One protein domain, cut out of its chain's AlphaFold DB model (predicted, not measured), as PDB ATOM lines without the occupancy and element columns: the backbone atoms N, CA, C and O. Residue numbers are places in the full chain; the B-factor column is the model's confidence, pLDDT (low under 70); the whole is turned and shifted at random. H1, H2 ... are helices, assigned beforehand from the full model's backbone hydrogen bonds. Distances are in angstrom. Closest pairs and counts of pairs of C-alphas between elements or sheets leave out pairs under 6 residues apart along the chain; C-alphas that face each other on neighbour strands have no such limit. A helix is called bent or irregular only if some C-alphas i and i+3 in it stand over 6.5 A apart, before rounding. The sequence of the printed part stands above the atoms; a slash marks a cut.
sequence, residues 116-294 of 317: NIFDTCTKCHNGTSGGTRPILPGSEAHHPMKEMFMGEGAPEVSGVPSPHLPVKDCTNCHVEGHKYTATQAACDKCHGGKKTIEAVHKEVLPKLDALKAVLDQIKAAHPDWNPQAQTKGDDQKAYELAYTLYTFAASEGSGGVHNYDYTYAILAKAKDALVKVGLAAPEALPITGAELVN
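What this domain is: This is residues 116 to 294 of the 317 residues of the protein "Cytochrome c domain-containing protein" of Anaerolineae bacterium (UniProt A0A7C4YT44). Three long helices, H5, H6 and H7, lie side by side in an up-and-down bundle, each running against the one before it; small helices gather at one end, where H5 begins, H6 ends and H7 begins. There the beginning of H2 meets the end of H6 at a corner, and H1, H3 and H4 lie farther out, while long loops, residues 123 to 144 and 151 to 170, join H1 to H2 and H2 to H3. The printed part has 179 residues with eight named helices, H1 to H8 in order, and no named strand: the class is all helix. It is compact, with a radius of gyration of the C-alphas of 17.1 A and spans of 50 by 36 by 27 A.

Where its parts are: H1 is residues 117 to 122, starting with C-alpha 117 at (-63.380, -12.212, 44.346). H2 is residues 145 to 150, H3 residues 171 to 174 and H4 residues 184 to 191. H5, residues 197 to 221, is the longest helix at 35.6 A, from C-alpha 197 at (-43.490, -21.175, 48.570); it has a kink of 30 degrees near residue 204 and is irregular, but only just, with C-alphas 203 and 206 6.6 A apart. H6, residues 234 to 252, is 27.1 A long, and H7, residues 260 to 275, is 23.0 A. H8, residues 289 to 294, ends with C-alpha 294 at (-38.252, -25.809, 29.156).

How they stand to each other: H6 is the hub, touching H2, H5 and H7. H6 and H7 form a helical hairpin at a shallow tilt of 22 degrees, opposite ways; their closest C-alphas, of Ala 242 and Ala 270, are 4.2 A apart. H5 and H6 form another, at a shallow tilt of 31 degrees, opposite ways; H5 touches H6 with residues 208 to 218 alone, and the closest C-alphas are those of Leu 215 and Tyr 243, 6.8 A apart. H5 touches H7 with residues 200 to 211 alone, at a shallow tilt of 20 degrees, the same way; the closest C-alphas are those of Leu 211 and Lys 271, 7.6 A apart. H2 and H6 only just touch, with 3 pairs of C-alphas within 8 A, about perpendicular at 82 degrees; H6 does so with residues 249 to 252 alone, and the closest C-alphas, of Met 145 and Glu 252, are 5.2 A apart. H1 and H2 are close but not clearly touching, with the C-alphas of Thr 122 and Lys 146 closest at 5.5 A. H3 touches H4, the C-alphas of Cys 173 and Ala 186 being closest at 5.3 A. H7 and H8 are near each other. Every O i to N i+4 pair is within hydrogen-bond range in H1, H2, H6 and H7, against 3 of 4 in H4, 19 of 21 in H5 and 0 of 2 in H8, which has 3 of 3 O i to N i+3 pairs within range; H3 is too short for an i+4 pair.

The domain as a whole: The two C-alphas farthest apart, of Gly 192 and Thr 231, are 53.3 A apart. The printed part has no cut. The links H1 to H2, H2 to H3, H5 to H6 and H7 to H8 are long. The mean pLDDT of the printed part is 91.8; residues 279 to 294 are under 70.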
ATOM      1  N   ASN A 116     -67.478 -11.425  42.530       93.06
ATOM      2  CA  ASN A 116     -66.201 -11.568  41.843       93.06
ATOM      3  C   ASN A 116     -65.041 -11.255  42.798       93.06
ATOM      4  O   ASN A 116     -64.683 -10.094  43.029       93.06
ATOM      5  N   ILE A 117     -64.471 -12.313  43.374       94.31
ATOM      6  CA  ILE A 117     -63.380 -12.212  44.346       94.31
ATOM      7  C   ILE A 117     -62.121 -11.635  43.694       94.31
ATOM      8  O   ILE A 117     -61.498 -10.738  44.262       94.31
ATOM      9  N   PHE A 118     -61.777 -12.090  42.485       95.94
ATOM     10  CA  PHE A 118     -60.615 -11.580  41.759       95.94
ATOM     11  C   PHE A 118     -60.701 -10.071  41.526       95.94
ATOM     12  O   PHE A 118     -59.760  -9.347  41.852       95.94
ATOM     13  N   ASP A 119     -61.833  -9.577  41.026       95.94
ATOM     14  CA  ASP A 119     -62.022  -8.143  40.783       95.94
ATOM     15  C   ASP A 119     -62.011  -7.347  42.092       95.94
ATOM     16  O   ASP A 119     -61.453  -6.254  42.145       95.94
ATOM     17  N   THR A 120     -62.565  -7.905  43.171       95.69
ATOM     18  CA  THR A 120     -62.581  -7.249  44.487       95.69
ATOM     19  C   THR A 120     -61.167  -6.994  45.005       95.69
ATOM     20  O   THR A 120     -60.862  -5.882  45.434       95.69
ATOM     21  N   CYS A 121     -60.277  -7.985  44.916       96.75
ATOM     22  CA  CYS A 121     -58.882  -7.838  45.335       96.75
ATOM     23  C   CYS A 121     -58.089  -6.951  44.361       96.75
ATOM     24  O   CYS A 121     -57.377  -6.028  44.766       96.75
ATOM     25  N   THR A 122     -58.231  -7.203  43.059       97.06
ATOM     26  CA  THR A 122     -57.427  -6.535  42.026       97.06
ATOM     27  C   THR A 122     -57.879  -5.116  41.711       97.06
ATOM     28  O   THR A 122     -57.138  -4.384  41.059       97.06
ATOM     29  N   LYS A 123     -59.029  -4.664  42.229       96.19
ATOM     30  CA  LYS A 123     -59.424  -3.249  42.207       96.19
ATOM     31  C   LYS A 123     -58.383  -2.346  42.876       96.19
ATOM     32  O   LYS A 123     -58.164  -1.239  42.393       96.19
ATOM     33  N   CYS A 124     -57.732  -2.834  43.934       97.38
ATOM     34  CA  CYS A 124     -56.670  -2.111  44.641       97.38
ATOM     35  C   CYS A 124     -55.278  -2.683  44.337       97.38
ATOM     36  O   CYS A 124     -54.339  -1.926  44.122       97.38
ATOM     37  N   HIS A 125     -55.145  -4.010  44.260       97.75
ATOM     38  CA  HIS A 125     -53.868  -4.689  44.013       97.75
ATOM     39  C   HIS A 125     -53.519  -4.754  42.521       97.75
ATOM     40  O   HIS A 125     -53.493  -5.824  41.911       97.75
ATOM     41  N   ASN A 126     -53.292  -3.587  41.926       97.44
ATOM     42  CA  ASN A 126     -52.872  -3.429  40.539       97.44
ATOM     43  C   ASN A 126     -51.874  -2.272  40.409       97.44
ATOM     44  O   ASN A 126     -51.993  -1.259  41.094       97.44
ATOM     45  N   GLY A 127     -50.906  -2.400  39.510       96.00
ATOM     46  CA  GLY A 127     -49.888  -1.376  39.264       96.00
ATOM     47  C   GLY A 127     -50.335  -0.289  38.290       96.00
ATOM     48  O   GLY A 127     -49.678   0.749  38.178       96.00
ATOM     49  N   THR A 128     -51.461  -0.507  37.602       93.38
ATOM     50  CA  THR A 128     -51.893   0.331  36.477       93.38
ATOM     51  C   THR A 128     -53.075   1.255  36.759       93.38
ATOM     52  O   THR A 128     -53.596   1.882  35.838       93.38
ATOM     53  N   SER A 129     -53.538   1.358  38.008       88.19
ATOM     54  CA  SER A 129     -54.778   2.082  38.350       88.19
ATOM     55  C   SER A 129     -55.966   1.618  37.490       88.19
ATOM     56  O   SER A 129     -56.660   2.417  36.857       88.19
ATOM     57  N   GLY A 130     -56.145   0.299  37.388       81.50
ATOM     58  CA  GLY A 130     -57.172  -0.328  36.556       81.50
ATOM     59  C   GLY A 130     -56.947  -0.160  35.048       81.50
ATOM     60  O   GLY A 130     -57.917  -0.089  34.300       81.50
ATOM     61  N   GLY A 131     -55.692  -0.073  34.599       84.94
ATOM     62  CA  GLY A 131     -55.317   0.103  33.191       84.94
ATOM     63  C   GLY A 131     -55.223   1.556  32.713       84.94
ATOM     64  O   GLY A 131     -54.904   1.793  31.552       84.94
ATOM     65  N   THR A 132     -55.474   2.540  33.579       87.56
ATOM     66  CA  THR A 132     -55.430   3.969  33.212       87.56
ATOM     67  C   THR A 132     -54.023   4.568  33.245       87.56
ATOM     68  O   THR A 132     -53.776   5.598  32.618       87.56
ATOM     69  N   ARG A 133     -53.085   3.920  33.944       91.00
ATOM     70  CA  ARG A 133     -51.693   4.350  34.083       91.00
ATOM     71  C   ARG A 133     -50.753   3.204  33.697       91.00
ATOM     72  O   ARG A 133     -50.549   2.314  34.514       91.00
ATOM     73  N   PRO A 134     -50.167   3.188  32.490       94.88
ATOM     74  CA  PRO A 134     -49.211   2.143  32.136       94.88
ATOM     75  C   PRO A 134     -47.971   2.208  33.037       94.88
ATOM     76  O   PRO A 134     -47.559   3.286  33.472       94.88
ATOM     77  N   ILE A 135     -47.360   1.051  33.283       97.00
ATOM     78  CA  ILE A 135     -46.038   0.959  33.907       97.00
ATOM     79  C   ILE A 135     -45.017   1.218  32.799       97.00
ATOM     80  O   ILE A 135     -45.050   0.563  31.760       97.00
ATOM     81  N   LEU A 136     -44.152   2.212  32.986       96.81
ATOM     82  CA  LEU A 136     -43.226   2.690  31.955       96.81
ATOM     83  C   LEU A 136     -41.774   2.588  32.434       96.81
ATOM     84  O   LEU A 136     -41.540   2.734  33.635       96.81
ATOM     85  N   PRO A 137     -40.793   2.402  31.532       97.75
ATOM     86  CA  PRO A 137     -39.377   2.476  31.888       97.75
ATOM     87  C   PRO A 137     -39.046   3.743  32.690       97.75
ATOM     88  O   PRO A 137     -39.472   4.844  32.339       97.75
ATOM     89  N   GLY A 138     -38.310   3.568  33.786       96.75
ATOM     90  CA  GLY A 138     -37.931   4.627  34.723       96.75
ATOM     91  C   GLY A 138     -38.960   4.902  35.822       96.75
ATOM     92  O   GLY A 138     -38.661   5.653  36.747       96.75
ATOM     93  N   SER A 139     -40.147   4.288  35.763       95.81
ATOM     94  CA  SER A 139     -41.113   4.314  36.867       95.81
ATOM     95  C   SER A 139     -40.864   3.177  37.859       95.81
ATOM     96  O   SER A 139     -40.414   2.092  37.485       95.81
ATOM     97  N   GLU A 140     -41.169   3.422  39.129       96.31
ATOM     98  CA  GLU A 140     -41.266   2.370  40.135       96.31
ATOM     99  C   GLU A 140     -42.667   1.758  40.075       96.31
ATOM    100  O   GLU A 140     -43.675   2.455  40.240       96.31
ATOM    101  N   ALA A 141     -42.742   0.454  39.813       97.06
ATOM    102  CA  ALA A 141     -44.010  -0.253  39.897       97.06
ATOM    103  C   ALA A 141     -44.454  -0.337  41.363       97.06
ATOM    104  O   ALA A 141     -43.659  -0.670  42.240       97.06
ATOM    105  N   HIS A 142     -45.736  -0.093  41.629       95.44
ATOM    106  CA  HIS A 142     -46.322  -0.203  42.961       95.44
ATOM    107  C   HIS A 142     -47.383  -1.302  42.932       95.44
ATOM    108  O   HIS A 142     -48.326  -1.197  42.152       95.44
ATOM    109  N   HIS A 143     -47.181  -2.366  43.717       95.56
ATOM    110  CA  HIS A 143     -48.114  -3.481  43.916       95.56
ATOM    111  C   HIS A 143     -48.786  -4.041  42.628       95.56
ATOM    112  O   HIS A 143     -50.019  -4.107  42.550       95.56
ATOM    113  N   PRO A 144     -48.023  -4.464  41.595       98.06
ATOM    114  CA  PRO A 144     -48.570  -4.954  40.326       98.06
ATOM    115  C   PRO A 144     -49.084  -6.407  40.396       98.06
ATOM    116  O   PRO A 144     -48.844  -7.196  39.484       98.06
ATOM    117  N   MET A 145     -49.778  -6.803  41.475       98.25
ATOM    118  CA  MET A 145     -50.207  -8.200  41.664       98.25
ATOM    119  C   MET A 145     -51.188  -8.664  40.588       98.25
ATOM    120  O   MET A 145     -51.049  -9.779  40.090       98.25
ATOM    121  N   LYS A 146     -52.153  -7.822  40.184       98.00
ATOM    122  CA  LYS A 146     -53.046  -8.134  39.058       98.00
ATOM    123  C   LYS A 146     -52.234  -8.424  37.800       98.00
ATOM    124  O   LYS A 146     -52.408  -9.473  37.195       98.00
ATOM    125  N   GLU A 147     -51.364  -7.498  37.418       98.38
ATOM    126  CA  GLU A 147     -50.559  -7.573  36.202       98.38
ATOM    127  C   GLU A 147     -49.632  -8.797  36.223       98.38
ATOM    128  O   GLU A 147     -49.611  -9.563  35.263       98.38
ATOM    129  N   MET A 148     -48.960  -9.068  37.347       98.44
ATOM    130  CA  MET A 148     -48.139 -10.270  37.525       98.44
ATOM    131  C   MET A 148     -48.959 -11.552  37.375       98.44
ATOM    132  O   MET A 148     -48.568 -12.456  36.639       98.44
ATOM    133  N   PHE A 149     -50.109 -11.643  38.042       97.81
ATOM    134  CA  PHE A 149     -50.955 -12.835  37.998       97.81
ATOM    135  C   PHE A 149     -51.552 -13.070  36.603       97.81
ATOM    136  O   PHE A 149     -51.605 -14.201  36.117       97.81
ATOM    137  N   MET A 150     -51.947 -11.993  35.924       97.50
ATOM    138  CA  MET A 150     -52.401 -12.016  34.532       97.50
ATOM    139  C   MET A 150     -51.254 -12.263  33.543       97.50
ATOM    140  O   MET A 150     -51.510 -12.670  32.412       97.50
ATOM    141  N   GLY A 151     -50.005 -12.064  33.971       98.00
ATOM    142  CA  GLY A 151     -48.826 -12.217  33.134       98.00
ATOM    143  C   GLY A 151     -48.676 -11.106  32.108       98.00
ATOM    144  O   GLY A 151     -48.305 -11.389  30.976       98.00
ATOM    145  N   GLU A 152     -49.025  -9.873  32.452       97.44
ATOM    146  CA  GLU A 152     -49.016  -8.723  31.547       97.44
ATOM    147  C   GLU A 152     -48.448  -7.469  32.229       97.44
ATOM    148  O   GLU A 152     -48.125  -7.478  33.411       97.44
ATOM    149  N   GLY A 153     -48.303  -6.370  31.484       96.19
ATOM    150  CA  GLY A 153     -47.983  -5.046  32.034       96.19
ATOM    151  C   GLY A 153     -46.498  -4.731  32.255       96.19
ATOM    152  O   GLY A 153     -46.158  -3.550  32.322       96.19
ATOM    153  N   ALA A 154     -45.603  -5.723  32.317       97.94
ATOM    154  CA  ALA A 154     -44.167  -5.456  32.403       97.94
ATOM    155  C   ALA A 154     -43.617  -4.939  31.048       97.94
ATOM    156  O   ALA A 154     -43.847  -5.576  30.012       97.94
ATOM    157  N   PRO A 155     -42.890  -3.802  31.009       98.12
ATOM    158  CA  PRO A 155     -42.433  -3.200  29.756       98.12
ATOM    159  C   PRO A 155     -41.523  -4.117  28.937       98.12
ATOM    160  O   PRO A 155     -40.534  -4.637  29.444       98.12
ATOM    161  N   GLU A 156     -41.820  -4.264  27.645       97.38
ATOM    162  CA  GLU A 156     -41.027  -5.069  26.704       97.38
ATOM    163  C   GLU A 156     -40.854  -6.558  27.084       97.38
ATOM    164  O   GLU A 156     -39.924  -7.213  26.601       97.38
ATOM    165  N   VAL A 157     -41.746  -7.099  27.919       97.62
ATOM    166  CA  VAL A 157     -41.810  -8.528  28.248       97.62
ATOM    167  C   VAL A 157     -43.092  -9.109  27.659       97.62
ATOM    168  O   VAL A 157     -44.190  -8.629  27.942       97.62
ATOM    169  N   SER A 158     -42.959 -10.150  26.837       97.25
ATOM    170  CA  SER A 158     -44.107 -10.887  26.302       97.25
ATOM    171  C   SER A 158     -44.954 -11.466  27.430       97.25
ATOM    172  O   SER A 158     -44.410 -11.958  28.416       97.25
ATOM    173  N   GLY A 159     -46.275 -11.430  27.273       96.38
ATOM    174  CA  GLY A 159     -47.172 -11.884  28.325       96.38
ATOM    175  C   GLY A 159     -47.117 -13.395  28.558       96.38
ATOM    176  O   GLY A 159     -47.101 -14.174  27.603       96.38
ATOM    177  N   VAL A 160     -47.100 -13.801  29.827       97.75
ATOM    178  CA  VAL A 160     -47.068 -15.206  30.262       97.75
ATOM    179  C   VAL A 160     -48.038 -15.366  31.433       97.75
ATOM    180  O   VAL A 160     -47.634 -15.129  32.564       97.75
ATOM    181  N   PRO A 161     -49.322 -15.699  31.210       97.94
ATOM    182  CA  PRO A 161     -50.304 -15.788  32.291       97.94
ATOM    183  C   PRO A 161     -49.949 -16.830  33.350       97.94
ATOM    184  O   PRO A 161     -49.393 -17.881  33.030       97.94
ATOM    185  N   SER A 162     -50.332 -16.572  34.602       97.88
ATOM    186  CA  SER A 162     -50.108 -17.526  35.688       97.88
ATOM    187  C   SER A 162     -50.838 -18.850  35.423       97.88
ATOM    188  O   SER A 162     -52.006 -18.833  35.015       97.88
ATOM    189  N   PRO A 163     -50.237 -20.010  35.751       96.75
ATOM    190  CA  PRO A 163     -50.951 -21.287  35.728       96.75
ATOM    191  C   PRO A 163     -52.124 -21.327  36.721       96.75
ATOM    192  O   PRO A 163     -53.026 -22.152  36.571       96.75
ATOM    193  N   HIS A 164     -52.147 -20.437  37.720       96.00
ATOM    194  CA  HIS A 164     -53.254 -20.297  38.668       96.00
ATOM    195  C   HIS A 164     -54.328 -19.310  38.212       96.00
ATOM    196  O   HIS A 164     -55.360 -19.209  38.875       96.00
ATOM    197  N   LEU A 165     -54.161 -18.641  37.065       95.75
ATOM    198  CA  LEU A 165     -55.155 -17.704  36.542       95.75
ATOM    199  C   LEU A 165     -56.576 -18.290  36.442       95.75
ATOM    200  O   LEU A 165     -57.511 -17.584  36.816       95.75
ATOM    201  N   PRO A 166     -56.795 -19.556  36.026       96.25
ATOM    202  CA  PRO A 166     -58.138 -20.138  35.971       96.25
ATOM    203  C   PRO A 166     -58.873 -20.199  37.318       96.25
ATOM    204  O   PRO A 166     -60.097 -20.277  37.320       96.25
ATOM    205  N   VAL A 167     -58.156 -20.148  38.449       93.12
ATOM    206  CA  VAL A 167     -58.762 -20.154  39.789       93.12
ATOM    207  C   VAL A 167     -59.548 -18.863  40.043       93.12
ATOM    208  O   VAL A 167     -60.573 -18.920  40.714       93.12
ATOM    209  N   LYS A 168     -59.091 -17.719  39.496       92.00
ATOM    210  CA  LYS A 168     -59.702 -16.376  39.635       92.00
ATOM    211  C   LYS A 168     -60.252 -16.083  41.037       92.00
ATOM    212  O   LYS A 168     -61.322 -15.501  41.203       92.00
ATOM    213  N   ASP A 169     -59.503 -16.490  42.049       95.38
ATOM    214  CA  ASP A 169     -59.897 -16.348  43.439       95.38
ATOM    215  C   ASP A 169     -58.635 -16.216  44.290       95.38
ATOM    216  O   ASP A 169     -57.946 -17.192  44.592       95.38
ATOM    217  N   CYS A 170     -58.318 -14.975  44.658       96.06
ATOM    218  CA  CYS A 170     -57.168 -14.659  45.497       96.06
ATOM    219  C   CYS A 170     -57.304 -15.277  46.900       96.06
ATOM    220  O   CYS A 170     -56.299 -15.557  47.555       96.06
ATOM    221  N   THR A 171     -58.535 -15.515  47.362       95.06
ATOM    222  CA  THR A 171     -58.810 -16.011  48.714       95.06
ATOM    223  C   THR A 171     -58.464 -17.483  48.879       95.06
ATOM    224  O   THR A 171     -58.079 -17.890  49.973       95.06
ATOM    225  N   ASN A 172     -58.428 -18.257  47.790       94.81
ATOM    226  CA  ASN A 172     -57.954 -19.643  47.832       94.81
ATOM    227  C   ASN A 172     -56.517 -19.779  48.353       94.81
ATOM    228  O   ASN A 172     -56.182 -20.805  48.947       94.81
ATOM    229  N   CYS A 173     -55.691 -18.744  48.166       95.88
ATOM    230  CA  CYS A 173     -54.326 -18.700  48.682       95.88
ATOM    231  C   CYS A 173     -54.193 -17.805  49.917       95.88
ATOM    232  O   CYS A 173     -53.476 -18.178  50.837       95.88
ATOM    233  N   HIS A 174     -54.855 -16.643  49.942       95.31
ATOM    234  CA  HIS A 174     -54.603 -15.597  50.943       95.31
ATOM    235  C   HIS A 174     -55.545 -15.615  52.152       95.31
ATOM    236  O   HIS A 174     -55.349 -14.828  53.063       95.31
ATOM    237  N   VAL A 175     -56.571 -16.462  52.219       82.31
ATOM    238  CA  VAL A 175     -57.546 -16.422  53.330       82.31
ATOM    239  C   VAL A 175     -57.305 -17.579  54.301       82.31
ATOM    240  O   VAL A 175     -57.843 -18.676  54.162       82.31
ATOM    241  N   GLU A 176     -56.490 -17.314  55.325       86.19
ATOM    242  CA  GLU A 176     -56.579 -17.991  56.624       86.19
ATOM    243  C   GLU A 176     -57.496 -17.149  57.525       86.19
ATOM    244  O   GLU A 176     -57.038 -16.259  58.245       86.19
ATOM    245  N   GLY A 177     -58.810 -17.348  57.389       86.44
ATOM    246  CA  GLY A 177     -59.785 -16.387  57.915       86.44
ATOM    247  C   GLY A 177     -59.623 -15.014  57.247       86.44
ATOM    248  O   GLY A 177     -59.218 -14.920  56.091       86.44
ATOM    249  N   HIS A 178     -59.880 -13.923  57.960       93.12
ATOM    250  CA  HIS A 178     -59.757 -12.550  57.444       93.12
ATOM    251  C   HIS A 178     -58.375 -11.924  57.691       93.12
ATOM    252  O   HIS A 178     -58.253 -10.705  57.797       93.12
ATOM    253  N   LYS A 179     -57.320 -12.747  57.772       94.06
ATOM    254  CA  LYS A 179     -55.930 -12.286  57.947       94.06
ATOM    255  C   LYS A 179     -55.248 -11.875  56.635       94.06
ATOM    256  O   LYS A 179     -54.272 -11.131  56.664       94.06
ATOM    257  N   TYR A 180     -55.765 -12.338  55.492       94.31
ATOM    258  CA  TYR A 180     -55.233 -12.067  54.143       94.31
ATOM    259  C   TYR A 180     -53.757 -12.473  53.942       94.31
ATOM    260  O   TYR A 180     -53.015 -11.826  53.206       94.31
ATOM    261  N   THR A 181     -53.319 -13.537  54.616       93.62
ATOM    262  CA  THR A 181     -51.968 -14.097  54.513       93.62
ATOM    263  C   THR A 181     -51.956 -15.379  53.692       93.62
ATOM    264  O   THR A 181     -52.718 -16.306  53.971       93.62
ATOM    265  N   ALA A 182     -51.032 -15.477  52.735       94.62
ATOM    266  CA  ALA A 182     -50.754 -16.736  52.056       94.62
ATOM    267  C   ALA A 182     -49.952 -17.692  52.946       94.62
ATOM    268  O   ALA A 182     -48.968 -17.295  53.570       94.62
ATOM    269  N   THR A 183     -50.353 -18.962  52.975       94.88
ATOM    270  CA  THR A 183     -49.662 -20.011  53.737       94.88
ATOM    271  C   THR A 183     -49.388 -21.229  52.866       94.88
ATOM    272  O   THR A 183     -50.119 -21.513  51.917       94.88
ATOM    273  N   GLN A 184     -48.356 -22.001  53.219       95.88
ATOM    274  CA  GLN A 184     -48.062 -23.264  52.536       95.88
ATOM    275  C   GLN A 184     -49.250 -24.239  52.605       95.88
ATOM    276  O   GLN A 184     -49.554 -24.917  51.626       95.88
ATOM    277  N   ALA A 185     -49.986 -24.242  53.721       95.56
ATOM    278  CA  ALA A 185     -51.170 -25.077  53.893       95.56
ATOM    279  C   ALA A 185     -52.260 -24.787  52.846       95.56
ATOM    280  O   ALA A 185     -52.969 -25.703  52.433       95.56
ATOM    281  N   ALA A 186     -52.392 -23.539  52.382       95.00
ATOM    282  CA  ALA A 186     -53.309 -23.206  51.294       95.00
ATOM    283  C   ALA A 186     -52.879 -23.864  49.970       95.00
ATOM    284  O   ALA A 186     -53.717 -24.423  49.263       95.00
ATOM    285  N   CYS A 187     -51.575 -23.882  49.674       95.12
ATOM    286  CA  CYS A 187     -51.018 -24.561  48.503       95.12
ATOM    287  C   CYS A 187     -51.202 -26.087  48.583       95.12
ATOM    288  O   CYS A 187     -51.540 -26.737  47.588       95.12
ATOM    289  N   ASP A 188     -51.015 -26.666  49.769       96.31
ATOM    290  CA  ASP A 188     -51.038 -28.116  49.969       96.31
ATOM    291  C   ASP A 188     -52.412 -28.743  49.713       96.31
ATOM    292  O   ASP A 188     -52.471 -29.903  49.300       96.31
ATOM    293  N   LYS A 189     -53.500 -27.970  49.838       95.12
ATOM    294  CA  LYS A 189     -54.866 -28.402  49.481       95.12
ATOM    295  C   LYS A 189     -54.975 -28.913  48.039       95.12
ATOM    296  O   LYS A 189     -55.806 -29.776  47.769       95.12
ATOM    297  N   CYS A 190     -54.152 -28.397  47.124       96.06
ATOM    298  CA  CYS A 190     -54.140 -28.806  45.716       96.06
ATOM    299  C   CYS A 190     -52.843 -29.516  45.303       96.06
ATOM    300  O   CYS A 190     -52.876 -30.388  44.437       96.06
ATOM    301  N   HIS A 191     -51.702 -29.159  45.902       95.19
ATOM    302  CA  HIS A 191     -50.385 -29.662  45.484       95.19
ATOM    303  C   HIS A 191     -49.845 -30.804  46.348       95.19
ATOM    304  O   HIS A 191     -48.878 -31.454  45.943       95.19
ATOM    305  N   GLY A 192     -50.429 -31.060  47.523       96.00
ATOM    306  CA  GLY A 192     -49.986 -32.111  48.443       96.00
ATOM    307  C   GLY A 192     -48.501 -32.009  48.813       96.00
ATOM    308  O   GLY A 192     -47.795 -33.013  48.745       96.00
ATOM    309  N   GLY A 193     -47.998 -30.800  49.090       94.25
ATOM    310  CA  GLY A 193     -46.596 -30.554  49.453       94.25
ATOM    311  C   GLY A 193     -45.589 -30.596  48.299       94.25
ATOM    312  O   GLY A 193     -44.417 -30.293  48.499       94.25
ATOM    313  N   LYS A 194     -46.003 -30.940  47.072       95.44
ATOM    314  CA  LYS A 194     -45.083 -31.063  45.919       95.44
ATOM    315  C   LYS A 194     -44.581 -29.723  45.382       95.44
ATOM    316  O   LYS A 194     -43.622 -29.689  44.614       95.44
ATOM    317  N   LYS A 195     -45.266 -28.632  45.721       94.75
ATOM    318  CA  LYS A 195     -44.931 -27.262  45.334       94.75
ATOM    319  C   LYS A 195     -44.933 -26.417  46.595       94.75
ATOM    320  O   LYS A 195     -45.950 -26.372  47.287       94.75
ATOM    321  N   THR A 196     -43.810 -25.769  46.890       96.81
ATOM    322  CA  THR A 196     -43.671 -24.961  48.102       96.81
ATOM    323  C   THR A 196     -43.319 -23.517  47.784       96.81
ATOM    324  O   THR A 196     -42.593 -23.238  46.830       96.81
ATOM    325  N   ILE A 197     -43.838 -22.602  48.605       96.62
ATOM    326  CA  ILE A 197     -43.490 -21.175  48.570       96.62
ATOM    327  C   ILE A 197     -41.980 -21.016  48.772       96.62
ATOM    328  O   ILE A 197     -41.321 -20.306  48.017       96.62
ATOM    329  N   GLU A 198     -41.421 -21.753  49.733       97.50
ATOM    330  CA  GLU A 198     -39.992 -21.735  50.046       97.50
ATOM    331  C   GLU A 198     -39.120 -22.136  48.850       97.50
ATOM    332  O   GLU A 198     -38.103 -21.494  48.601       97.50
ATOM    333  N   ALA A 199     -39.509 -23.161  48.080       97.31
ATOM    334  CA  ALA A 199     -38.738 -23.581  46.911       97.31
ATOM    335  C   ALA A 199     -38.679 -22.476  45.848       97.31
ATOM    336  O   ALA A 199     -37.605 -22.203  45.321       97.31
ATOM    337  N   VAL A 200     -39.808 -21.809  45.587       97.19
ATOM    338  CA  VAL A 200     -39.862 -20.671  44.659       97.19
ATOM    339  C   VAL A 200     -39.010 -19.510  45.177       97.19
ATOM    340  O   VAL A 200     -38.180 -18.975  44.445       97.19
ATOM    341  N   HIS A 201     -39.151 -19.152  46.455       97.75
ATOM    342  CA  HIS A 201     -38.388 -18.063  47.075       97.75
ATOM    343  C   HIS A 201     -36.884 -18.306  47.055       97.75
ATOM    344  O   HIS A 201     -36.125 -17.396  46.727       97.75
ATOM    345  N   LYS A 202     -36.455 -19.536  47.356       97.06
ATOM    346  CA  LYS A 202     -35.048 -19.945  47.318       97.06
ATOM    347  C   LYS A 202     -34.422 -19.728  45.941       97.06
ATOM    348  O   LYS A 202     -33.218 -19.496  45.858       97.06
ATOM    349  N   GLU A 203     -35.220 -19.801  44.882       95.94
ATOM    350  CA  GLU A 203     -34.747 -19.602  43.517       95.94
ATOM    351  C   GLU A 203     -34.816 -18.138  43.063       95.94
ATOM    352  O   GLU A 203     -33.859 -17.621  42.483       95.94
ATOM    353  N   VAL A 204     -35.929 -17.455  43.346       96.62
ATOM    354  CA  VAL A 204     -36.224 -16.119  42.808       96.62
ATOM    355  C   VAL A 204     -35.577 -14.999  43.622       96.62
ATOM    356  O   VAL A 204     -35.002 -14.079  43.037       96.62
ATOM    357  N   LEU A 205     -35.642 -15.050  44.958       96.81
ATOM    358  CA  LEU A 205     -35.196 -13.935  45.806       96.81
ATOM    359  C   LEU A 205     -33.703 -13.610  45.631       96.81
ATOM    360  O   LEU A 205     -33.395 -12.440  45.406       96.81
ATOM    361  N   PRO A 206     -32.772 -14.589  45.587       96.12
ATOM    362  CA  PRO A 206     -31.362 -14.277  45.348       96.12
ATOM    363  C   PRO A 206     -31.106 -13.584  44.002       96.12
ATOM    364  O   PRO A 206     -30.177 -12.787  43.881       96.12
ATOM    365  N   LYS A 207     -31.925 -13.862  42.975       95.75
ATOM    366  CA  LYS A 207     -31.810 -13.207  41.663       95.75
ATOM    367  C   LYS A 207     -32.292 -11.759  41.719       95.75
ATOM    368  O   LYS A 207     -31.658 -10.897  41.114       95.75
ATOM    369  N   LEU A 208     -33.378 -11.490  42.448       96.69
ATOM    370  CA  LEU A 208     -33.847 -10.127  42.710       96.69
ATOM    371  C   LEU A 208     -32.794  -9.321  43.478       96.69
ATOM    372  O   LEU A 208     -32.489  -8.200  43.077       96.69
ATOM    373  N   ASP A 209     -32.197  -9.901  44.519       95.88
ATOM    374  CA  ASP A 209     -31.154  -9.248  45.318       95.88
ATOM    375  C   ASP A 209     -29.910  -8.932  44.480       95.88
ATOM    376  O   ASP A 209     -29.394  -7.812  44.511       95.88
ATOM    377  N   ALA A 210     -29.454  -9.894  43.673       93.50
ATOM    378  CA  ALA A 210     -28.328  -9.693  42.769       93.50
ATOM    379  C   ALA A 210     -28.621  -8.606  41.720       93.50
ATOM    380  O   ALA A 210     -27.779  -7.741  41.482       93.50
ATOM    381  N   LEU A 211     -29.820  -8.605  41.125       95.06
ATOM    382  CA  LEU A 211     -30.232  -7.568  40.177       95.06
ATOM    383  C   LEU A 211     -30.279  -6.187  40.843       95.06
ATOM    384  O   LEU A 211     -29.786  -5.216  40.266       95.06
ATOM    385  N   LYS A 212     -30.799  -6.100  42.074       96.56
ATOM    386  CA  LYS A 212     -30.810  -4.857  42.851       96.56
ATOM    387  C   LYS A 212     -29.396  -4.326  43.081       96.56
ATOM    388  O   LYS A 212     -29.151  -3.146  42.853       96.56
ATOM    389  N   ALA A 213     -28.465  -5.186  43.492       94.12
ATOM    390  CA  ALA A 213     -27.084  -4.783  43.746       94.12
ATOM    391  C   ALA A 213     -26.417  -4.186  42.493       94.12
ATOM    392  O   ALA A 213     -25.702  -3.190  42.595       94.12
ATOM    393  N   VAL A 214     -26.686  -4.746  41.309       93.69
ATOM    394  CA  VAL A 214     -26.191  -4.192  40.035       93.69
ATOM    395  C   VAL A 214     -26.825  -2.837  39.737       93.69
ATOM    396  O   VAL A 214     -26.115  -1.901  39.373       93.69
ATOM    397  N   LEU A 215     -28.144  -2.706  39.907       95.31
ATOM    398  CA  LEU A 215     -28.840  -1.432  39.709       95.31
ATOM    399  C   LEU A 215     -28.283  -0.343  40.638       95.31
ATOM    400  O   LEU A 215     -27.992   0.760  40.179       95.31
ATOM    401  N   ASP A 216     -28.060  -0.664  41.911       95.31
ATOM    402  CA  ASP A 216     -27.492   0.267  42.887       95.31
ATOM    403  C   ASP A 216     -26.066   0.702  42.486       95.31
ATOM    404  O   ASP A 216     -25.739   1.889  42.556       95.31
ATOM    405  N   GLN A 217     -25.229  -0.228  42.006       93.62
ATOM    406  CA  GLN A 217     -23.879   0.079  41.507       93.62
ATOM    407  C   GLN A 217     -23.907   1.003  40.286       93.62
ATOM    408  O   GLN A 217     -23.175   1.992  40.256       93.62
ATOM    409  N   ILE A 218     -24.765   0.717  39.301       93.75
ATOM    410  CA  ILE A 218     -24.936   1.571  38.117       93.75
ATOM    411  C   ILE A 218     -25.399   2.960  38.551       93.75
ATOM    412  O   ILE A 218     -24.822   3.963  38.137       93.75
ATOM    413  N   LYS A 219     -26.405   3.042  39.428       95.44
ATOM    414  CA  LYS A 219     -26.923   4.334  39.879       95.44
ATOM    415  C   LYS A 219     -25.859   5.162  40.598       95.44
ATOM    416  O   LYS A 219     -25.811   6.374  40.401       95.44
ATOM    417  N   ALA A 220     -25.003   4.523  41.395       95.06
ATOM    418  CA  ALA A 220     -23.885   5.183  42.064       95.06
ATOM    419  C   ALA A 220     -22.790   5.645  41.083       95.06
ATOM    420  O   ALA A 220     -22.203   6.706  41.291       95.06
ATOM    421  N   ALA A 221     -22.530   4.881  40.016       94.44
ATOM    422  CA  ALA A 221     -21.568   5.235  38.971       94.44
ATOM    423  C   ALA A 221     -22.059   6.361  38.042       94.44
ATOM    424  O   ALA A 221     -21.240   7.041  37.426       94.44
ATOM    425  N   HIS A 222     -23.375   6.584  37.974       95.62
ATOM    426  CA  HIS A 222     -24.015   7.602  37.136       95.62
ATOM    427  C   HIS A 222     -24.857   8.598  37.961       95.62
ATOM    428  O   HIS A 222     -26.092   8.636  37.851       95.62
ATOM    429  N   PRO A 223     -24.218   9.426  38.814       96.69
ATOM    430  CA  PRO A 223     -24.921  10.409  39.641       96.69
ATOM    431  C   PRO A 223     -25.568  11.536  38.818       96.69
ATOM    432  O   PRO A 223     -26.490  12.193  39.295       96.69
ATOM    433  N   ASP A 224     -25.105  11.751  37.587       96.31
ATOM    434  CA  ASP A 224     -25.619  12.734  36.633       96.31
ATOM    435  C   ASP A 224     -26.940  12.307  35.971       96.31
ATOM    436  O   ASP A 224     -27.666  13.152  35.439       96.31
ATOM    437  N   TRP A 225     -27.297  11.020  36.028       96.81
ATOM    438  CA  TRP A 225     -28.551  10.537  35.458       96.81
ATOM    439  C   TRP A 225     -29.763  11.099  36.192       96.81
ATOM    440  O   TRP A 225     -30.065  10.741  37.339       96.81
ATOM    441  N   ASN A 226     -30.501  11.932  35.468       95.44
ATOM    442  CA  ASN A 226     -31.719  12.575  35.921       95.44
ATOM    443  C   ASN A 226     -32.949  11.829  35.360       95.44
ATOM    444  O   ASN A 226     -33.188  11.886  34.148       95.44
ATOM    445  N   PRO A 227     -33.764  11.161  36.200       92.12
ATOM    446  CA  PRO A 227     -34.944  10.433  35.730       92.12
ATOM    447  C   PRO A 227     -36.019  11.350  35.121       92.12
ATOM    448  O   PRO A 227     -36.863  10.877  34.362       92.12
ATOM    449  N   GLN A 228     -35.964  12.660  35.379       94.69
ATOM    450  CA  GLN A 228     -36.840  13.675  34.789       94.69
ATOM    451  C   GLN A 228     -36.247  14.358  33.540       94.69
ATOM    452  O   GLN A 228     -36.873  15.265  32.990       94.69
ATOM    453  N   ALA A 229     -35.058  13.961  33.068       95.81
ATOM    454  CA  ALA A 229     -34.474  14.536  31.857       95.81
ATOM    455  C   ALA A 229     -35.345  14.260  30.620       95.81
ATOM    456  O   ALA A 229     -35.793  13.134  30.400       95.81
ATOM    457  N   GLN A 230     -35.543  15.284  29.781       93.31
ATOM    458  CA  GLN A 230     -36.300  15.161  28.526       93.31
ATOM    459  C   GLN A 230     -35.578  14.287  27.495       93.31
ATOM    460  O   GLN A 230     -36.208  13.549  26.741       93.31
ATOM    461  N   THR A 231     -34.250  14.368  27.469       95.75
ATOM    462  CA  THR A 231     -33.385  13.579  26.596       95.75
ATOM    463  C   THR A 231     -32.490  12.705  27.454       95.75
ATOM    464  O   THR A 231     -31.767  13.215  28.308       95.75
ATOM    465  N   LYS A 232     -32.527  11.398  27.208       96.94
ATOM    466  CA  LYS A 232     -31.743  10.396  27.932       96.94
ATOM    467  C   LYS A 232     -30.877   9.631  26.943       96.94
ATOM    468  O   LYS A 232     -31.352   9.298  25.851       96.94
ATOM    469  N   GLY A 233     -29.630   9.367  27.324       96.56
ATOM    470  CA  GLY A 233     -28.765   8.447  26.588       96.56
ATOM    471  C   GLY A 233     -29.319   7.023  26.624       96.56
ATOM    472  O   GLY A 233     -30.175   6.699  27.453       96.56
ATOM    473  N   ASP A 234     -28.843   6.172  25.723       96.25
ATOM    474  CA  ASP A 234     -29.349   4.801  25.612       96.25
ATOM    475  C   ASP A 234     -29.033   3.963  26.860       96.25
ATOM    476  O   ASP A 234     -29.886   3.188  27.292       96.25
ATOM    477  N   ASP A 235     -27.900   4.216  27.518       95.62
ATOM    478  CA  ASP A 235     -27.535   3.569  28.784       95.62
ATOM    479  C   ASP A 235     -28.519   3.913  29.907       95.62
ATOM    480  O   ASP A 235     -29.013   3.024  30.601       95.62
ATOM    481  N   GLN A 236     -28.885   5.194  30.045       96.81
ATOM    482  CA  GLN A 236     -29.863   5.610  31.048       96.81
ATOM    483  C   GLN A 236     -31.235   4.978  30.771       96.81
ATOM    484  O   GLN A 236     -31.887   4.510  31.700       96.81
ATOM    485  N   LYS A 237     -31.676   4.921  29.505       97.06
ATOM    486  CA  LYS A 237     -32.941   4.256  29.138       97.06
ATOM    487  C   LYS A 237     -32.910   2.761  29.456       97.06
ATOM    488  O   LYS A 237     -33.897   2.219  29.946       97.06
ATOM    489  N   ALA A 238     -31.791   2.095  29.178       96.81
ATOM    490  CA  ALA A 238     -31.618   0.675  29.452       96.81
ATOM    491  C   ALA A 238     -31.623   0.383  30.961       96.81
ATOM    492  O   ALA A 238     -32.304  -0.542  31.406       96.81
ATOM    493  N   TYR A 239     -30.950   1.218  31.756       96.69
ATOM    494  CA  TYR A 239     -31.036   1.175  33.214       96.69
ATOM    495  C   TYR A 239     -32.468   1.391  33.712       96.69
ATOM    496  O   TYR A 239     -32.952   0.633  34.543       96.69
ATOM    497  N   GLU A 240     -33.165   2.399  33.192       97.56
ATOM    498  CA  GLU A 240     -34.536   2.723  33.587       97.56
ATOM    499  C   GLU A 240     -35.520   1.589  33.276       97.56
ATOM    500  O   GLU A 240     -36.395   1.294  34.092       97.56
ATOM    501  N   LEU A 241     -35.349   0.906  32.142       97.75
ATOM    502  CA  LEU A 241     -36.092  -0.312  31.823       97.75
ATOM    503  C   LEU A 241     -35.805  -1.417  32.849       97.75
ATOM    504  O   LEU A 241     -36.739  -1.980  33.417       97.75
ATOM    505  N   ALA A 242     -34.530  -1.707  33.119       97.44
ATOM    506  CA  ALA A 242     -34.142  -2.731  34.086       97.44
ATOM    507  C   ALA A 242     -34.643  -2.421  35.506       97.44
ATOM    508  O   ALA A 242     -35.128  -3.316  36.194       97.44
ATOM    509  N   TYR A 243     -34.584  -1.153  35.920       98.00
ATOM    510  CA  TYR A 243     -35.098  -0.674  37.200       98.00
ATOM    511  C   TYR A 243     -36.608  -0.897  37.321       98.00
ATOM    512  O   TYR A 243     -37.083  -1.446  38.317       98.00
ATOM    513  N   THR A 244     -37.380  -0.533  36.296       98.50
ATOM    514  CA  THR A 244     -38.828  -0.772  36.292       98.50
ATOM    515  C   THR A 244     -39.159  -2.260  36.323       98.50
ATOM    516  O   THR A 244     -40.049  -2.666  37.061       98.50
ATOM    517  N   LEU A 245     -38.434  -3.095  35.577       98.44
ATOM    518  CA  LEU A 245     -38.642  -4.547  35.580       98.44
ATOM    519  C   LEU A 245     -38.307  -5.181  36.936       98.44
ATOM    520  O   LEU A 245     -39.076  -5.999  37.440       98.44
ATOM    521  N   TYR A 246     -37.206  -4.758  37.562       98.38
ATOM    522  CA  TYR A 246     -36.870  -5.155  38.927       98.38
ATOM    523  C   TYR A 246     -37.975  -4.755  39.907       98.38
ATOM    524  O   TYR A 246     -38.480  -5.608  40.637       98.38
ATOM    525  N   THR A 247     -38.385  -3.481  39.909       98.38
ATOM    526  CA  THR A 247     -39.418  -2.999  40.838       98.38
ATOM    527  C   THR A 247     -40.765  -3.658  40.578       98.38
ATOM    528  O   THR A 247     -41.459  -3.950  41.541       98.38
ATOM    529  N   PHE A 248     -41.111  -3.989  39.329       98.50
ATOM    530  CA  PHE A 248     -42.311  -4.762  39.003       98.50
ATOM    531  C   PHE A 248     -42.319  -6.113  39.718       98.50
ATOM    532  O   PHE A 248     -43.283  -6.440  40.403       98.50
ATOM    533  N   ALA A 249     -41.243  -6.892  39.587       98.31
ATOM    534  CA  ALA A 249     -41.160  -8.207  40.217       98.31
ATOM    535  C   ALA A 249     -41.010  -8.121  41.747       98.31
ATOM    536  O   ALA A 249     -41.601  -8.918  42.473       98.31
ATOM    537  N   ALA A 250     -40.240  -7.153  42.248       98.25
ATOM    538  CA  ALA A 250     -39.971  -7.004  43.675       98.25
ATOM    539  C   ALA A 250     -41.179  -6.455  44.455       98.25
ATOM    540  O   ALA A 250     -41.506  -6.976  45.520       98.25
ATOM    541  N   SER A 251     -41.855  -5.421  43.940       97.62
ATOM    542  CA  SER A 251     -42.957  -4.744  44.644       97.62
ATOM    543  C   SER A 251     -44.287  -5.487  44.560       97.62
ATOM    544  O   SER A 251     -45.207  -5.200  45.327       97.62
ATOM    545  N   GLU A 252     -44.387  -6.470  43.665       97.44
ATOM    546  CA  GLU A 252     -45.466  -7.449  43.675       97.44
ATOM    547  C   GLU A 252     -45.450  -8.279  44.970       97.44
ATOM    548  O   GLU A 252     -46.496  -8.574  45.541       97.44
ATOM    549  N   GLY A 253     -44.261  -8.569  45.503       97.25
ATOM    550  CA  GLY A 253     -44.093  -9.058  46.870       97.25
ATOM    551  C   GLY A 253     -44.371 -10.547  47.092       97.25
ATOM    552  O   GLY A 253     -44.159 -11.021  48.208       97.25
ATOM    553  N   SER A 254     -44.780 -11.321  46.078       97.94
ATOM    554  CA  SER A 254     -44.936 -12.777  46.221       97.94
ATOM    555  C   SER A 254     -43.624 -13.548  46.080       97.94
ATOM    556  O   SER A 254     -43.590 -14.744  46.372       97.94
ATOM    557  N   GLY A 255     -42.550 -12.899  45.614       97.69
ATOM    558  CA  GLY A 255     -41.279 -13.560  45.308       97.69
ATOM    559  C   GLY A 255     -41.397 -14.553  44.149       97.69
ATOM    560  O   GLY A 255     -40.745 -15.591  44.168       97.69
ATOM    561  N   GLY A 256     -42.271 -14.267  43.178       97.88
ATOM    562  CA  GLY A 256     -42.513 -15.097  41.993       97.88
ATOM    563  C   GLY A 256     -43.574 -16.187  42.164       97.88
ATOM    564  O   GLY A 256     -43.872 -16.896  41.209       97.88
ATOM    565  N   VAL A 257     -44.189 -16.324  43.342       98.12
ATOM    566  CA  VAL A 257     -45.222 -17.347  43.593       98.12
ATOM    567  C   VAL A 257     -46.486 -17.105  42.765       98.12
ATOM    568  O   VAL A 257     -47.106 -18.065  42.316       98.12
ATOM    569  N   HIS A 258     -46.880 -15.846  42.541       98.12
ATOM    570  CA  HIS A 258     -48.075 -15.549  41.738       98.12
ATOM    571  C   HIS A 258     -47.892 -15.939  40.275       98.12
ATOM    572  O   HIS A 258     -48.856 -16.375  39.645       98.12
ATOM    573  N   ASN A 259     -46.675 -15.795  39.742       98.38
ATOM    574  CA  ASN A 259     -46.355 -16.147  38.368       98.38
ATOM    575  C   ASN A 259     -44.847 -16.348  38.164       98.38
ATOM    576  O   ASN A 259     -44.093 -15.411  37.880       98.38
ATOM    577  N   TYR A 260     -44.421 -17.595  38.319       97.44
ATOM    578  CA  TYR A 260     -43.015 -17.972  38.282       97.44
ATOM    579  C   TYR A 260     -42.376 -17.698  36.914       97.44
ATOM    580  O   TYR A 260     -41.386 -16.974  36.823       97.44
ATOM    581  N   ASP A 261     -42.988 -18.204  35.843       97.25
ATOM    582  CA  ASP A 261     -42.442 -18.103  34.487       97.25
ATOM    583  C   ASP A 261     -42.365 -16.644  34.017       97.25
ATOM    584  O   ASP A 261     -41.363 -16.226  33.433       97.25
ATOM    585  N   TYR A 262     -43.383 -15.834  34.330       98.31
ATOM    586  CA  TYR A 262     -43.363 -14.411  33.994       98.31
ATOM    587  C   TYR A 262     -42.306 -13.646  34.790       98.31
ATOM    588  O   TYR A 262     -41.596 -12.816  34.224       98.31
ATOM    589  N   THR A 263     -42.127 -13.973  36.074       98.31
ATOM    590  CA  THR A 263     -41.052 -13.392  36.890       98.31
ATOM    591  C   THR A 263     -39.683 -13.676  36.270       98.31
ATOM    592  O   THR A 263     -38.867 -12.765  36.144       98.31
ATOM    593  N   TYR A 264     -39.437 -14.899  35.794       96.94
ATOM    594  CA  TYR A 264     -38.191 -15.229  35.093       96.94
ATOM    595  C   TYR A 264     -38.022 -14.453  33.788       96.94
ATOM    596  O   TYR A 264     -36.932 -13.944  33.524       96.94
ATOM    597  N   ALA A 265     -39.086 -14.318  32.995       97.38
ATOM    598  CA  ALA A 265     -39.052 -13.524  31.770       97.38
ATOM    599  C   ALA A 265     -38.720 -12.044  32.055       97.38
ATOM    600  O   ALA A 265     -37.903 -11.449  31.351       97.38
ATOM    601  N   ILE A 266     -39.288 -11.475  33.123       98.19
ATOM    602  CA  ILE A 266     -38.998 -10.113  33.595       98.19
ATOM    603  C   ILE A 266     -37.526  -9.973  33.998       98.19
ATOM    604  O   ILE A 266     -36.850  -9.048  33.546       98.19
ATOM    605  N   LEU A 267     -37.006 -10.898  34.811       97.12
ATOM    606  CA  LEU A 267     -35.615 -10.861  35.276       97.12
ATOM    607  C   LEU A 267     -34.612 -11.047  34.132       97.12
ATOM    608  O   LEU A 267     -33.595 -10.354  34.088       97.12
ATOM    609  N   ALA A 268     -34.905 -11.942  33.185       95.50
ATOM    610  CA  ALA A 268     -34.096 -12.127  31.985       95.50
ATOM    611  C   ALA A 268     -34.052 -10.839  31.152       95.50
ATOM    612  O   ALA A 268     -32.972 -10.358  30.811       95.50
ATOM    613  N   LYS A 269     -35.211 -10.211  30.916       96.56
ATOM    614  CA  LYS A 269     -35.291  -8.948  30.178       96.56
ATOM    615  C   LYS A 269     -34.548  -7.808  30.882       96.56
ATOM    616  O   LYS A 269     -33.883  -7.016  30.214       96.56
ATOM    617  N   ALA A 270     -34.634  -7.725  32.209       96.38
ATOM    618  CA  ALA A 270     -33.897  -6.735  32.988       96.38
ATOM    619  C   ALA A 270     -32.382  -6.927  32.830       96.38
ATOM    620  O   ALA A 270     -31.662  -5.968  32.561       96.38
ATOM    621  N   LYS A 271     -31.900  -8.175  32.916       94.50
ATOM    622  CA  LYS A 271     -30.490  -8.514  32.684       94.50
ATOM    623  C   LYS A 271     -30.036  -8.123  31.274       94.50
ATOM    624  O   LYS A 271     -28.995  -7.484  31.138       94.50
ATOM    625  N   ASP A 272     -30.823  -8.439  30.248       94.06
ATOM    626  CA  ASP A 272     -30.516  -8.089  28.854       94.06
ATOM    627  C   ASP A 272     -30.427  -6.574  28.636       94.06
ATOM    628  O   ASP A 272     -29.589  -6.097  27.867       94.06
ATOM    629  N   ALA A 273     -31.273  -5.797  29.317       95.25
ATOM    630  CA  ALA A 273     -31.188  -4.344  29.289       95.25
ATOM    631  C   ALA A 273     -29.869  -3.854  29.913       95.25
ATOM    632  O   ALA A 273     -29.195  -3.011  29.325       95.25
ATOM    633  N   LEU A 274     -29.443  -4.430  31.041       93.75
ATOM    634  CA  LEU A 274     -28.211  -4.024  31.729       93.75
ATOM    635  C   LEU A 274     -26.923  -4.365  30.973       93.75
ATOM    636  O   LEU A 274     -25.953  -3.623  31.097       93.75
ATOM    637  N   VAL A 275     -26.908  -5.409  30.137       90.88
ATOM    638  CA  VAL A 275     -25.756  -5.706  29.259       90.88
ATOM    639  C   VAL A 275     -25.419  -4.516  28.350       90.88
ATOM    640  O   VAL A 275     -24.252  -4.276  28.048       90.88
ATOM    641  N   LYS A 276     -26.424  -3.730  27.942       87.25
ATOM    642  CA  LYS A 276     -26.226  -2.560  27.073       87.25
ATOM    643  C   LYS A 276     -25.535  -1.395  27.777       87.25
ATOM    644  O   LYS A 276     -24.872  -0.625  27.104       87.25
ATOM    645  N   VAL A 277     -25.641  -1.315  29.105       89.69
ATOM    646  CA  VAL A 277     -25.042  -0.256  29.938       89.69
ATOM    647  C   VAL A 277     -23.515  -0.434  30.074       89.69
ATOM    648  O   VAL A 277     -22.836   0.378  30.691       89.69
ATOM    649  N   GLY A 278     -22.936  -1.499  29.504       78.88
ATOM    650  CA  GLY A 278     -21.484  -1.680  29.423       78.88
ATOM    651  C   GLY A 278     -20.820  -2.181  30.708       78.88
ATOM    652  O   GLY A 278     -19.613  -2.422  30.711       78.88
ATOM    653  N   LEU A 279     -21.581  -2.413  31.782       66.62
ATOM    654  CA  LEU A 279     -21.105  -3.258  32.870       66.62
ATOM    655  C   LEU A 279     -21.192  -4.713  32.426       66.62
ATOM    656  O   LEU A 279     -22.222  -5.150  31.908       66.62
ATOM    657  N   ALA A 280     -20.123  -5.478  32.658       58.78
ATOM    658  CA  ALA A 280     -20.218  -6.928  32.631       58.78
ATOM    659  C   ALA A 280     -21.311  -7.305  33.636       58.78
ATOM    660  O   ALA A 280     -21.094  -7.217  34.847       58.78
ATOM    661  N   ALA A 281     -22.511  -7.631  33.138       56.12
ATOM    662  CA  ALA A 281     -23.575  -8.164  33.973       56.12
ATOM    663  C   ALA A 281     -22.926  -9.283  34.788       56.12
ATOM    664  O   ALA A 281     -22.255 -10.118  34.172       56.12
ATOM    665  N   PRO A 282     -23.021  -9.270  36.129       55.50
ATOM    666  CA  PRO A 282     -22.281 -10.221  36.934       55.50
ATOM    667  C   PRO A 282     -22.538 -11.614  36.370       55.50
ATOM    668  O   PRO A 282     -23.694 -12.023  36.221       55.50
ATOM    669  N   GLU A 283     -21.462 -12.333  36.033       55.91
ATOM    670  CA  GLU A 283     -21.527 -13.726  35.561       55.91
ATOM    671  C   GLU A 283     -22.370 -14.594  36.519       55.91
ATOM    672  O   GLU A 283     -22.940 -15.607  36.125       55.91
ATOM    673  N   ALA A 284     -22.533 -14.123  37.761       51.12
ATOM    674  CA  ALA A 284     -23.346 -14.663  38.836       51.12
ATOM    675  C   ALA A 284     -24.860 -14.343  38.799       51.12
ATOM    676  O   ALA A 284     -25.530 -14.588  39.798       51.12
ATOM    677  N   LEU A 285     -25.445 -13.845  37.703       57.62
ATOM    678  CA  LEU A 285     -26.891 -14.004  37.477       57.62
ATOM    679  C   LEU A 285     -27.106 -15.297  36.671       57.62
ATOM    680  O   LEU A 285     -27.144 -15.215  35.435       57.62
ATOM    681  N   PRO A 286     -27.229 -16.484  37.312       55.41
ATOM    682  CA  PRO A 286     -27.486 -17.753  36.640       55.41
ATOM    683  C   PRO A 286     -28.928 -17.759  36.138       55.41
ATOM    684  O   PRO A 286     -29.824 -18.350  36.726       55.41
ATOM    685  N   ILE A 287     -29.174 -17.004  35.082       55.38
ATOM    686  CA  ILE A 287     -30.336 -17.141  34.220       55.38
ATOM    687  C   ILE A 287     -29.693 -17.488  32.890       55.38
ATOM    688  O   ILE A 287     -29.248 -16.607  32.149       55.38
ATOM    689  N   THR A 288     -29.442 -18.778  32.688       50.78
ATOM    690  CA  THR A 288     -28.918 -19.251  31.407       50.78
ATOM    691  C   THR A 288     -30.109 -19.465  30.485       50.78
ATOM    692  O   THR A 288     -31.147 -19.967  30.913       50.78
ATOM    693  N   GLY A 289     -29.980 -19.105  29.206       48.84
ATOM    694  CA  GLY A 289     -31.050 -19.310  28.220       48.84
ATOM    695  C   GLY A 289     -31.501 -20.772  28.077       48.84
ATOM    696  O   GLY A 289     -32.557 -21.022  27.507       48.84
ATOM    697  N   ALA A 290     -30.753 -21.736  28.628       49.78
ATOM    698  CA  ALA A 290     -31.128 -23.147  28.679       49.78
ATOM    699  C   ALA A 290     -32.367 -23.421  29.557       49.78
ATOM    700  O   ALA A 290     -33.117 -24.347  29.259       49.78
ATOM    701  N   GLU A 291     -32.643 -22.603  30.579       49.94
ATOM    702  CA  GLU A 291     -33.856 -22.739  31.404       49.94
ATOM    703  C   GLU A 291     -35.116 -22.256  30.661       49.94
ATOM    704  O   GLU A 291     -36.191 -22.827  30.837       49.94
ATOM    705  N   LEU A 292     -34.979 -21.301  29.730       49.12
ATOM    706  CA  LEU A 292     -36.075 -20.849  28.859       49.12
ATOM    707  C   LEU A 292     -36.515 -21.924  27.848       49.12
ATOM    708  O   LEU A 292     -37.649 -21.897  27.374       49.12
ATOM    709  N   VAL A 293     -35.662 -22.908  27.536       51.75
ATOM    710  CA  VAL A 293     -35.995 -24.002  26.600       51.75
ATOM    711  C   VAL A 293     -37.064 -24.939  27.181       51.75
ATOM    712  O   VAL A 293     -37.860 -25.502  26.433       51.75
ATOM    713  N   ASN A 294     -37.185 -25.035  28.511       51.12
ATOM    714  CA  ASN A 294     -38.252 -25.809  29.156       51.12
ATOM    715  C   ASN A 294     -39.630 -25.114  29.126       51.12
ATOM    716  O   ASN A 294     -40.627 -25.746  29.471       51.12
TER     717      ASN A 294